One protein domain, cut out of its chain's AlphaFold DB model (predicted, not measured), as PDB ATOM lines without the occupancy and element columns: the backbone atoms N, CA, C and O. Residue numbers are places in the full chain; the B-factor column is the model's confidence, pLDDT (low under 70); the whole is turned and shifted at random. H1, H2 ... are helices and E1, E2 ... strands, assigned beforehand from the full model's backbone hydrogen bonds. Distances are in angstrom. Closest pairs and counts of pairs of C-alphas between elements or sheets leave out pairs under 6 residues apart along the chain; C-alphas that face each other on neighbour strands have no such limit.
ATOM      1  N   GLY A   4     167.244 204.757 159.635       90.19
ATOM      2  CA  GLY A   4     165.902 205.059 160.162       90.19
ATOM      3  C   GLY A   4     165.867 205.355 161.669       90.19
ATOM      4  O   GLY A   4     165.137 206.238 162.124       90.19
ATOM      5  N   ALA A   5     166.719 204.695 162.456       89.56
ATOM      6  CA  ALA A   5     166.875 205.030 163.866       89.56
ATOM      7  C   ALA A   5     167.574 206.389 164.028       89.56
ATOM      8  O   ALA A   5     167.148 207.193 164.852       89.56
ATOM      9  N   LEU A   6     168.594 206.691 163.215       90.19
ATOM     10  CA  LEU A   6     169.238 208.010 163.215       90.19
ATOM     11  C   LEU A   6     168.220 209.132 162.947       90.19
ATOM     12  O   LEU A   6     168.202 210.129 163.666       90.19
ATOM     13  N   TRP A   7     167.346 208.935 161.958       92.19
ATOM     14  CA  TRP A   7     166.232 209.832 161.661       92.19
ATOM     15  C   TRP A   7     165.318 210.027 162.871       92.19
ATOM     16  O   TRP A   7     165.129 211.152 163.325       92.19
ATOM     17  N   SER A   8     164.843 208.933 163.459       89.19
ATOM     18  CA  SER A   8     163.898 208.972 164.581       89.19
ATOM     19  C   SER A   8     164.475 209.621 165.848       89.19
ATOM     20  O   SER A   8     163.761 210.305 166.577       89.19
ATOM     21  N   TYR A   9     165.768 209.419 166.133       83.94
ATOM     22  CA  TYR A   9     166.395 209.889 167.375       83.94
ATOM     23  C   TYR A   9     166.885 211.337 167.323       83.94
ATOM     24  O   TYR A   9     166.902 212.014 168.352       83.94
ATOM     25  N   ILE A  10     167.338 211.808 166.162       76.62
ATOM     26  CA  ILE A  10     168.009 213.113 166.053       76.62
ATOM     27  C   ILE A  10     167.039 214.222 165.683       76.62
ATOM     28  O   ILE A  10     167.310 215.398 165.933       76.62
ATOM     29  N   VAL A  11     165.908 213.861 165.089       74.31
ATOM     30  CA  VAL A  11     165.088 214.800 164.353       74.31
ATOM     31  C   VAL A  11     163.728 214.966 165.031       74.31
ATOM     32  O   VAL A  11     162.864 214.101 164.899       74.31
ATOM     33  N   PRO A  12     163.486 216.086 165.737       80.38
ATOM     34  CA  PRO A  12     162.181 216.352 166.322       80.38
ATOM     35  C   PRO A  12     161.106 216.419 165.237       80.38
ATOM     36  O   PRO A  12     161.212 217.213 164.300       80.38
ATOM     37  N   THR A  13     160.030 215.653 165.407       83.19
ATOM     38  CA  THR A  13     158.889 215.634 164.475       83.19
ATOM     39  C   THR A  13     158.187 216.989 164.360       83.19
ATOM     40  O   THR A  13     157.544 217.277 163.360       83.19
ATOM     41  N   VAL A  14     158.360 217.867 165.354       87.88
ATOM     42  CA  VAL A  14     157.827 219.240 165.358       87.88
ATOM     43  C   VAL A  14     158.561 220.194 164.407       87.88
ATOM     44  O   VAL A  14     158.156 221.348 164.264       87.88
ATOM     45  N   TRP A  15     159.681 219.780 163.809       91.19
ATOM     46  CA  TRP A  15     160.407 220.608 162.848       91.19
ATOM     47  C   TRP A  15     159.834 220.470 161.433       91.19
ATOM     48  O   TRP A  15     159.375 219.394 161.068       91.19
ATOM     49  N   PRO A  16     159.924 221.527 160.601       94.25
ATOM     50  CA  PRO A  16     159.583 221.427 159.184       94.25
ATOM     51  C   PRO A  16     160.405 220.343 158.482       94.25
ATOM     52  O   PRO A  16     161.602 220.231 158.761       94.25
ATOM     53  N   PHE A  17     159.800 219.608 157.547       93.44
ATOM     54  CA  PHE A  17     160.424 218.476 156.851       93.44
ATOM     55  C   PHE A  17     161.809 218.805 156.270       93.44
ATOM     56  O   PHE A  17     162.789 218.142 156.583       93.44
ATOM     57  N   GLU A  18     161.967 219.934 155.584       94.62
ATOM     58  CA  GLU A  18     163.279 220.368 155.070       94.62
ATOM     59  C   GLU A  18     164.352 220.547 156.158       94.62
ATOM     60  O   GLU A  18     165.524 220.202 155.989       94.62
ATOM     61  N   LYS A  19     163.961 221.061 157.330       94.38
ATOM     62  CA  LYS A  19     164.883 221.214 158.464       94.38
ATOM     63  C   LYS A  19     165.264 219.853 159.047       94.38
ATOM     64  O   LYS A  19     166.392 219.677 159.508       94.38
ATOM     65  N   ARG A  20     164.324 218.909 159.025       94.75
ATOM     66  CA  ARG A  20     164.513 217.524 159.451       94.75
ATOM     67  C   ARG A  20     165.538 216.816 158.556       94.75
ATOM     68  O   ARG A  20     166.531 216.300 159.071       94.75
ATOM     69  N   ILE A  21     165.375 216.922 157.236       95.56
ATOM     70  CA  ILE A  21     166.328 216.430 156.226       95.56
ATOM     71  C   ILE A  21     167.719 217.024 156.460       95.56
ATOM     72  O   ILE A  21     168.708 216.298 156.559       95.56
ATOM     73  N   ALA A  22     167.810 218.350 156.605       95.38
ATOM     74  CA  ALA A  22     169.086 219.028 156.807       95.38
ATOM     75  C   ALA A  22     169.825 218.542 158.069       95.38
ATOM     76  O   ALA A  22     171.040 218.349 158.029       95.38
ATOM     77  N   ALA A  23     169.108 218.313 159.175       95.06
ATOM     78  CA  ALA A  23     169.686 217.801 160.419       95.06
ATOM     79  C   ALA A  23     170.186 216.353 160.286       95.06
ATOM     80  O   ALA A  23     171.274 216.023 160.772       95.06
ATOM     81  N   PHE A  24     169.423 215.505 159.592       95.94
ATOM     82  CA  PHE A  24     169.842 214.141 159.279       95.94
ATOM     83  C   PHE A  24     171.109 214.133 158.418       95.94
ATOM     84  O   PHE A  24     172.106 213.529 158.811       95.94
ATOM     85  N   LEU A  25     171.106 214.855 157.291       96.19
ATOM     86  CA  LEU A  25     172.241 214.898 156.364       96.19
ATOM     87  C   LEU A  25     173.500 215.457 157.032       96.19
ATOM     88  O   LEU A  25     174.588 214.926 156.824       96.19
ATOM     89  N   TYR A  26     173.356 216.489 157.870       96.00
ATOM     90  CA  TYR A  26     174.462 217.024 158.663       96.00
ATOM     91  C   TYR A  26     175.057 215.966 159.597       96.00
ATOM     92  O   TYR A  26     176.277 215.824 159.689       96.00
ATOM     93  N   THR A  27     174.205 215.192 160.274       95.81
ATOM     94  CA  THR A  27     174.688 214.146 161.175       95.81
ATOM     95  C   THR A  27     175.355 213.010 160.413       95.81
ATOM     96  O   THR A  27     176.435 212.568 160.801       95.81
ATOM     97  N   LEU A  28     174.751 212.563 159.311       96.06
ATOM     98  CA  LEU A  28     175.333 211.544 158.444       96.06
ATOM     99  C   LEU A  28     176.721 211.973 157.952       96.06
ATOM    100  O   LEU A  28     177.685 211.222 158.086       96.06
ATOM    101  N   GLU A  29     176.846 213.207 157.456       96.94
ATOM    102  CA  GLU A  29     178.123 213.767 157.013       96.94
ATOM    103  C   GLU A  29     179.157 213.792 158.148       96.94
ATOM    104  O   GLU A  29     180.313 213.415 157.943       96.94
ATOM    105  N   TYR A  30     178.756 214.200 159.355       96.56
ATOM    106  CA  TYR A  30     179.635 214.198 160.522       96.56
ATOM    107  C   TYR A  30     180.131 212.786 160.861       96.56
ATOM    108  O   TYR A  30     181.330 212.592 161.076       96.56
ATOM    109  N   LEU A  31     179.244 211.788 160.879       96.00
ATOM    110  CA  LEU A  31     179.607 210.403 161.186       96.00
ATOM    111  C   LEU A  31     180.553 209.812 160.131       96.00
ATOM    112  O   LEU A  31     181.547 209.177 160.491       96.00
ATOM    113  N   LEU A  32     180.290 210.074 158.848       95.88
ATOM    114  CA  LEU A  32     181.144 209.656 157.734       95.88
ATOM    115  C   LEU A  32     182.540 210.289 157.835       95.88
ATOM    116  O   LEU A  32     183.544 209.579 157.793       95.88
ATOM    117  N   LYS A  33     182.621 211.612 158.040       96.44
ATOM    118  CA  LYS A  33     183.895 212.350 158.159       96.44
ATOM    119  C   LYS A  33     184.768 211.862 159.309       96.44
ATOM    120  O   LYS A  33     185.990 211.859 159.187       96.44
ATOM    121  N   ASN A  34     184.149 211.441 160.409       95.69
ATOM    122  CA  ASN A  34     184.850 210.925 161.584       95.69
ATOM    123  C   ASN A  34     185.076 209.404 161.535       95.69
ATOM    124  O   ASN A  34     185.453 208.818 162.550       95.69
ATOM    125  N   ASN A  35     184.848 208.767 160.379       94.56
ATOM    126  CA  ASN A  35     185.014 207.329 160.167       94.56
ATOM    127  C   ASN A  35     184.251 206.474 161.199       94.56
ATOM    128  O   ASN A  35     184.729 205.426 161.621       94.56
ATOM    129  N   LYS A  36     183.082 206.955 161.645       95.94
ATOM    130  CA  LYS A  36     182.206 206.243 162.591       95.94
ATOM    131  C   LYS A  36     181.220 205.319 161.894       95.94
ATOM    132  O   LYS A  36     180.769 204.348 162.491       95.94
ATOM    133  N   VAL A  37     180.904 205.622 160.639       95.31
ATOM    134  CA  VAL A  37     180.035 204.805 159.796       95.31
ATOM    135  C   VAL A  37     180.585 204.731 158.375       95.31
ATOM    136  O   VAL A  37     181.284 205.636 157.915       95.31
ATOM    137  N   LYS A  38     180.214 203.664 157.677       95.12
ATOM    138  CA  LYS A  38     180.223 203.522 156.218       95.12
ATOM    139  C   LYS A  38     178.789 203.234 155.758       95.12
ATOM    140  O   LYS A  38     177.903 203.066 156.593       95.12
ATOM    141  N   ILE A  39     178.566 203.150 154.448       94.88
ATOM    142  CA  ILE A  39     177.295 202.667 153.892       94.88
ATOM    143  C   ILE A  39     177.509 201.307 153.243       94.88
ATOM    144  O   ILE A  39     178.462 201.123 152.481       94.88
ATOM    145  N   GLY A  40     176.614 200.372 153.534       93.38
ATOM    146  CA  GLY A  40     176.602 199.039 152.953       93.38
ATOM    147  C   GLY A  40     175.196 198.597 152.575       93.38
ATOM    148  O   GLY A  40     174.202 199.175 153.012       93.38
ATOM    149  N   ARG A  41     175.134 197.587 151.714       91.69
ATOM    150  CA  ARG A  41     173.918 196.835 151.389       91.69
ATOM    151  C   ARG A  41     174.311 195.429 150.968       91.69
ATOM    152  O   ARG A  41     175.348 195.280 150.316       91.69
ATOM    153  N   ASN A  42     173.499 194.421 151.274       88.75
ATOM    154  CA  ASN A  42     173.742 193.039 150.847       88.75
ATOM    155  C   ASN A  42     175.165 192.543 151.194       88.75
ATOM    156  O   ASN A  42     175.851 191.960 150.351       88.75
ATOM    157  N   HIS A  43     175.650 192.837 152.407       87.25
ATOM    158  CA  HIS A  43     177.014 192.519 152.876       87.25
ATOM    159  C   HIS A  43     178.163 193.119 152.046       87.25
ATOM    160  O   HIS A  43     179.311 192.681 152.142       87.25
ATOM    161  N   VAL A  44     177.879 194.129 151.225       91.88
ATOM    162  CA  VAL A  44     178.878 194.828 150.420       91.88
ATOM    163  C   VAL A  44     178.891 196.296 150.808       91.88
ATOM    164  O   VAL A  44     177.873 196.987 150.768       91.88
ATOM    165  N   LEU A  45     180.072 196.786 151.181       94.12
ATOM    166  CA  LEU A  45     180.281 198.213 151.370       94.12
ATOM    167  C   LEU A  45     180.202 198.930 150.029       94.12
ATOM    168  O   LEU A  45     180.791 198.500 149.034       94.12
ATOM    169  N   LEU A  46     179.508 200.060 150.012       93.44
ATOM    170  CA  LEU A  46     179.434 200.887 148.822       93.44
ATOM    171  C   LEU A  46     180.781 201.573 148.591       93.44
ATOM    172  O   LEU A  46     181.301 202.272 149.458       93.44
ATOM    173  N   SER A  47     181.334 201.402 147.389       91.31
ATOM    174  CA  SER A  47     182.563 202.071 146.952       91.31
ATOM    175  C   SER A  47     182.270 203.507 146.501       91.31
ATOM    176  O   SER A  47     182.492 203.861 145.344       91.31
ATOM    177  N   MET A  48     181.732 204.316 147.409       91.81
ATOM    178  CA  MET A  48     181.458 205.739 147.215       91.81
ATOM    179  C   MET A  48     182.221 206.553 148.254       91.81
ATOM    180  O   MET A  48     182.396 206.112 149.391       91.81
ATOM    181  N   ASP A  49     182.670 207.747 147.874       93.44
ATOM    182  CA  ASP A  49     183.243 208.668 148.851       93.44
ATOM    183  C   ASP A  49     182.154 209.309 149.733       93.44
ATOM    184  O   ASP A  49     180.950 209.222 149.473       93.44
ATOM    185  N   GLN A  50     182.587 209.957 150.817       93.75
ATOM    186  CA  GLN A  50     181.690 210.546 151.815       93.75
ATOM    187  C   GLN A  50     180.765 211.619 151.216       93.75
ATOM    188  O   GLN A  50     179.608 211.720 151.618       93.75
ATOM    189  N   GLN A  51     181.258 212.423 150.267       94.50
ATOM    190  CA  GLN A  51     180.471 213.492 149.647       94.50
ATOM    191  C   GLN A  51     179.438 212.912 148.685       94.50
ATOM    192  O   GLN A  51     178.298 213.373 148.660       94.50
ATOM    193  N   GLN A  52     179.819 211.875 147.941       96.00
ATOM    194  CA  GLN A  52     178.923 211.144 147.064       96.00
ATOM    195  C   GLN A  52     177.785 210.504 147.861       96.00
ATOM    196  O   GLN A  52     176.633 210.686 147.491       96.00
ATOM    197  N   ILE A  53     178.067 209.854 148.996       95.50
ATOM    198  CA  ILE A  53     177.027 209.270 149.860       95.50
ATOM    199  C   ILE A  53     175.996 210.320 150.294       95.50
ATOM    200  O   ILE A  53     174.793 210.104 150.156       95.50
ATOM    201  N   VAL A  54     176.452 211.467 150.807       96.88
ATOM    202  CA  VAL A  54     175.552 212.536 151.271       96.88
ATOM    203  C   VAL A  54     174.748 213.122 150.109       96.88
ATOM    204  O   VAL A  54     173.569 213.438 150.274       96.88
ATOM    205  N   LYS A  55     175.367 213.250 148.932       96.50
ATOM    206  CA  LYS A  55     174.694 213.695 147.713       96.50
ATOM    207  C   LYS A  55     173.615 212.703 147.270       96.50
ATOM    208  O   LYS A  55     172.513 213.144 146.985       96.50
ATOM    209  N   GLU A  56     173.892 211.400 147.262       96.06
ATOM    210  CA  GLU A  56     172.900 210.374 146.904       96.06
ATOM    211  C   GLU A  56     171.696 210.400 147.853       96.06
ATOM    212  O   GLU A  56     170.562 210.440 147.393       96.06
ATOM    213  N   TYR A  57     171.925 210.470 149.169       95.69
ATOM    214  CA  TYR A  57     170.833 210.616 150.139       95.69
ATOM    215  C   TYR A  57     169.994 211.875 149.890       95.69
ATOM    216  O   TYR A  57     168.775 211.830 150.003       95.69
ATOM    217  N   ARG A  58     170.636 213.003 149.568       96.25
ATOM    218  CA  ARG A  58     169.941 214.262 149.274       96.25
ATOM    219  C   ARG A  58     169.118 214.176 147.989       96.25
ATOM    220  O   ARG A  58     167.983 214.631 147.977       96.25
ATOM    221  N   ASP A  59     169.704 213.643 146.924       96.00
ATOM    222  CA  ASP A  59     169.096 213.631 145.594       96.00
ATOM    223  C   ASP A  59     167.976 212.592 145.473       96.00
ATOM    224  O   ASP A  59     167.060 212.772 144.673       96.00
ATOM    225  N   GLN A  60     168.047 211.515 146.259       94.81
ATOM    226  CA  GLN A  60     167.038 210.454 146.302       94.81
ATOM    227  C   GLN A  60     165.981 210.679 147.394       94.81
ATOM    228  O   GLN A  60     165.097 209.837 147.547       94.81
ATOM    229  N   TRP A  61     166.063 211.777 148.160       95.38
ATOM    230  CA  TRP A  61     165.120 212.020 149.250       95.38
ATOM    231  C   TRP A  61     163.684 212.144 148.705       95.38
ATOM    232  O   TRP A  61     163.457 212.961 147.808       95.38
ATOM    233  N   TYR A  83     156.163 198.665 147.608       89.00
ATOM    234  CA  TYR A  83     157.161 199.516 148.261       89.00
ATOM    235  C   TYR A  83     158.517 199.380 147.572       89.00
ATOM    236  O   TYR A  83     158.905 198.281 147.165       89.00
ATOM    237  N   LYS A  84     159.266 200.479 147.497       89.19
ATOM    238  CA  LYS A  84     160.656 200.503 147.024       89.19
ATOM    239  C   LYS A  84     161.583 201.110 148.073       89.19
ATOM    240  O   LYS A  84     161.200 202.033 148.790       89.19
ATOM    241  N   TYR A  85     162.816 200.611 148.117       90.31
ATOM    242  CA  TYR A  85     163.900 201.241 148.870       90.31
ATOM    243  C   TYR A  85     164.360 202.514 148.158       90.31
ATOM    244  O   TYR A  85     164.672 202.463 146.967       90.31
ATOM    245  N   TRP A  86     164.435 203.635 148.879       92.69
ATOM    246  CA  TRP A  86     164.944 204.903 148.328       92.69
ATOM    247  C   TRP A  86     166.358 205.254 148.801       92.69
ATOM    248  O   TRP A  86     167.009 206.107 148.211       92.69
ATOM    249  N   THR A  87     166.857 204.619 149.864       93.00
ATOM    250  CA  THR A  87     168.208 204.889 150.368       93.00
ATOM    251  C   THR A  87     169.262 204.165 149.522       93.00
ATOM    252  O   THR A  87     169.039 203.012 149.144       93.00
ATOM    253  N   PRO A  88     170.465 204.734 149.316       91.88
ATOM    254  CA  PRO A  88     171.536 204.052 148.579       91.88
ATOM    255  C   PRO A  88     172.034 202.765 149.271       91.88
ATOM    256  O   PRO A  88     172.563 201.870 148.608       91.88
ATOM    257  N   GLY A  89     171.860 202.687 150.589       92.44
ATOM    258  CA  GLY A  89     172.187 201.588 151.496       92.44
ATOM    259  C   GLY A  89     172.000 202.065 152.939       92.44
ATOM    260  O   GLY A  89     171.546 203.194 153.156       92.44
ATOM    261  N   ASP A  90     172.406 201.261 153.914       93.50
ATOM    262  CA  ASP A  90     172.245 201.576 155.335       93.50
ATOM    263  C   ASP A  90     173.592 201.645 156.089       93.50
ATOM    264  O   ASP A  90     174.654 201.334 155.541       93.50
ATOM    265  N   LEU A  91     173.563 202.156 157.324       94.12
ATOM    266  CA  LEU A  91     174.745 202.403 158.148       94.12
ATOM    267  C   LEU A  91     175.449 201.100 158.546       94.12
ATOM    268  O   LEU A  91     174.887 200.255 159.239       94.12
ATOM    269  N   VAL A  92     176.740 201.019 158.233       95.06
ATOM    270  CA  VAL A  92     177.670 200.039 158.807       95.06
ATOM    271  C   VAL A  92     178.555 200.772 159.804       95.06
ATOM    272  O   VAL A  92     179.328 201.650 159.418       95.06
ATOM    273  N   TRP A  93     178.425 200.455 161.089       95.06
ATOM    274  CA  TRP A  93     179.184 201.120 162.146       95.06
ATOM    275  C   TRP A  93     180.610 200.604 162.207       95.06
ATOM    276  O   TRP A  93     180.859 199.430 161.956       95.06
ATOM    277  N   ILE A  94     181.525 201.494 162.568       95.06
ATOM    278  CA  ILE A  94     182.918 201.162 162.837       95.06
ATOM    279  C   ILE A  94     183.134 201.292 164.340       95.06
ATOM    280  O   ILE A  94     182.951 202.380 164.896       95.06
ATOM    281  N   ASP A  95     183.460 200.181 164.996       94.31
ATOM    282  CA  ASP A  95     183.738 200.176 166.431       94.31
ATOM    283  C   ASP A  95     185.135 200.737 166.757       94.31
ATOM    284  O   ASP A  95     185.884 201.182 165.880       94.31
ATOM    285  N   ASP A  96     185.485 200.754 168.043       93.69
ATOM    286  CA  ASP A  96     186.758 201.309 168.511       93.69
ATOM    287  C   ASP A  96     187.981 200.466 168.091       93.69
ATOM    288  O   ASP A  96     189.103 200.975 168.094       93.69
ATOM    289  N   GLU A  97     187.777 199.206 167.694       95.06
ATOM    290  CA  GLU A  97     188.809 198.317 167.143       95.06
ATOM    291  C   GLU A  97     188.890 198.406 165.607       95.06
ATOM    292  O   GLU A  97     189.807 197.859 164.991       95.06
ATOM    293  N   GLY A  98     187.970 199.147 164.980       93.31
ATOM    294  CA  GLY A  98     187.868 199.305 163.533       93.31
ATOM    295  C   GLY A  98     187.042 198.218 162.841       93.31
ATOM    296  O   GLY A  98     187.052 198.158 161.609       93.31
ATOM    297  N   ALA A  99     186.347 197.364 163.596       94.31
ATOM    298  CA  ALA A  99     185.506 196.310 163.052       94.31
ATOM    299  C   ALA A  99     184.156 196.851 162.559       94.31
ATOM    300  O   ALA A  99     183.637 197.858 163.044       94.31
ATOM    301  N   GLU A 100     183.595 196.158 161.568       94.44
ATOM    302  CA  GLU A 100     182.335 196.516 160.919       94.44
ATOM    303  C   GLU A 100     181.150 195.870 161.636       94.44
ATOM    304  O   GLU A 100     181.052 194.647 161.733       94.44
ATOM    305  N   VAL A 101     180.224 196.703 162.101       93.88
ATOM    306  CA  VAL A 101     178.991 196.291 162.769       93.88
ATOM    307  C   VAL A 101     177.814 196.668 161.878       93.88
ATOM    308  O   VAL A 101     177.437 197.839 161.764       93.88
ATOM    309  N   TRP A 102     177.246 195.658 161.230       90.88
ATOM    310  CA  TRP A 102     176.148 195.798 160.281       90.88
ATOM    311  C   TRP A 102     174.806 195.884 161.015       90.88
ATOM    312  O   TRP A 102     174.579 195.208 162.020       90.88
ATOM    313  N   SER A 103     173.917 196.752 160.543       80.50
ATOM    314  CA  SER A 103     172.495 196.694 160.893       80.50
ATOM    315  C   SER A 103     171.796 195.628 160.051       80.50
ATOM    316  O   SER A 103     172.213 195.348 158.931       80.50
ATOM    317  N   THR A 104     170.681 195.096 160.550       75.38
ATOM    318  CA  THR A 104     169.844 194.145 159.806       75.38
ATOM    319  C   THR A 104     169.423 194.704 158.441       75.38
ATOM    320  O   THR A 104     169.477 193.996 157.445       75.38
ATOM    321  N   ASP A 105     169.086 195.997 158.367       74.75
ATOM    322  CA  ASP A 105     168.724 196.667 157.110       74.75
ATOM    323  C   ASP A 105     169.911 196.842 156.141       74.75
ATOM    324  O   ASP A 105     169.700 196.883 154.933       74.75
ATOM    325  N   ALA A 106     171.156 196.917 156.634       65.94
ATOM    326  CA  ALA A 106     172.359 196.947 155.792       65.94
ATOM    327  C   ALA A 106     172.790 195.549 155.310       65.94
ATOM    328  O   ALA A 106     173.538 195.430 154.333       65.94
ATOM    329  N   GLU A 107     172.381 194.492 156.018       60.75
ATOM    330  CA  GLU A 107     172.632 193.099 155.632       60.75
ATOM    331  C   GLU A 107     171.715 192.638 154.490       60.75
ATOM    332  O   GLU A 107     172.126 191.795 153.688       60.75
TER     333      GLU A 107
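This is residues 4 to 61 and 83 to 107 of the 108 residues of an uncharacterized protein of Amantichitinum ursilacus (UniProt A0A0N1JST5). Two helices, H2 and H3, lie side by side and run opposite ways, and H2's residues 28 to 32 with H3's residues 50 to 53 graze a small antiparallel sheet, E1 E3 E4. The short H1 packs across H2, H4 packs on the sheet away from H2 and H3, and E2 lies out beside the cut. You will find 83 printed residues, with four named helices and four named strands in the order H1 H2 E1 H3 E2 E3 E4 H4; the class is mixed, helices and strands. The whole is compact and rounded, with a radius of gyration of the C-alphas of 12.7 A and spans of 37 by 30 by 23 A.

Find C-alpha 4 at (165.902, 205.059, 160.162), where H1, residues 4 to 10, begins. H2, residues 17 to 33, starts with C-alpha 17 at (160.424, 218.476, 156.851) and is 24.3 A long from first to last C-alpha. Next come E1, residues 37 to 41, 13.1 A, and H3, residues 50 to 59, 14.4 A. Beyond the cut look for E2, residues 83 to 85, then E3, residues 90 to 94, 13.1 A, and E4, residues 100 to 102. H4, residues 104 to 107, ends with C-alpha 107 at (172.632, 193.099, 155.632).

Begin with the sheet, whose edge strands are E1 and E4. E1 and E3 are antiparallel at 136 degrees, with N 38 and O 92 within hydrogen-bond range at 2.8 A. E3 and E4 form a hairpin; its N 101 and O 93 are 2.8 A apart. H4 is on the sheet at a height of 6.2 A, only just over E3, on which 3 of its 4 C-alphas fall. H2 only grazes the sheet; the closest C-alphas of H2 and E1, those of Leu 31 and Val 37, are 5.8 A apart. H3 is only just on the sheet, with 5 pairs of C-alphas within 10 A, and only grazes it. H2 and H3 touch at a shallow tilt of 17 degrees, opposite ways, closest at the C-alphas of Leu 32 and Gln 50, 6.0 A. With residues 23 to 24 alone H2 touches H1, about perpendicular at 80 degrees; the closest C-alphas, those of Trp 7 and Phe 24, are 6.1 A apart. E2 pairs with no named strand and is apart from E3. In H1, H2 and H3 every O i to N i+4 pair is within hydrogen-bond range; H4 is too short for such a pair, and its one O i to N i+3 pair is within range.

The two C-alphas farthest apart, those of Pro 16 and Glu 97, are 38.1 A apart. Residues 62 to 82 are not printed, and C-alphas 61 and 83 stand 14.9 A apart across the cut. Of the links that are printed whole, none is long. Mean pLDDT of the printed part is 91.6; look for values under 70 at residues 106 to 107.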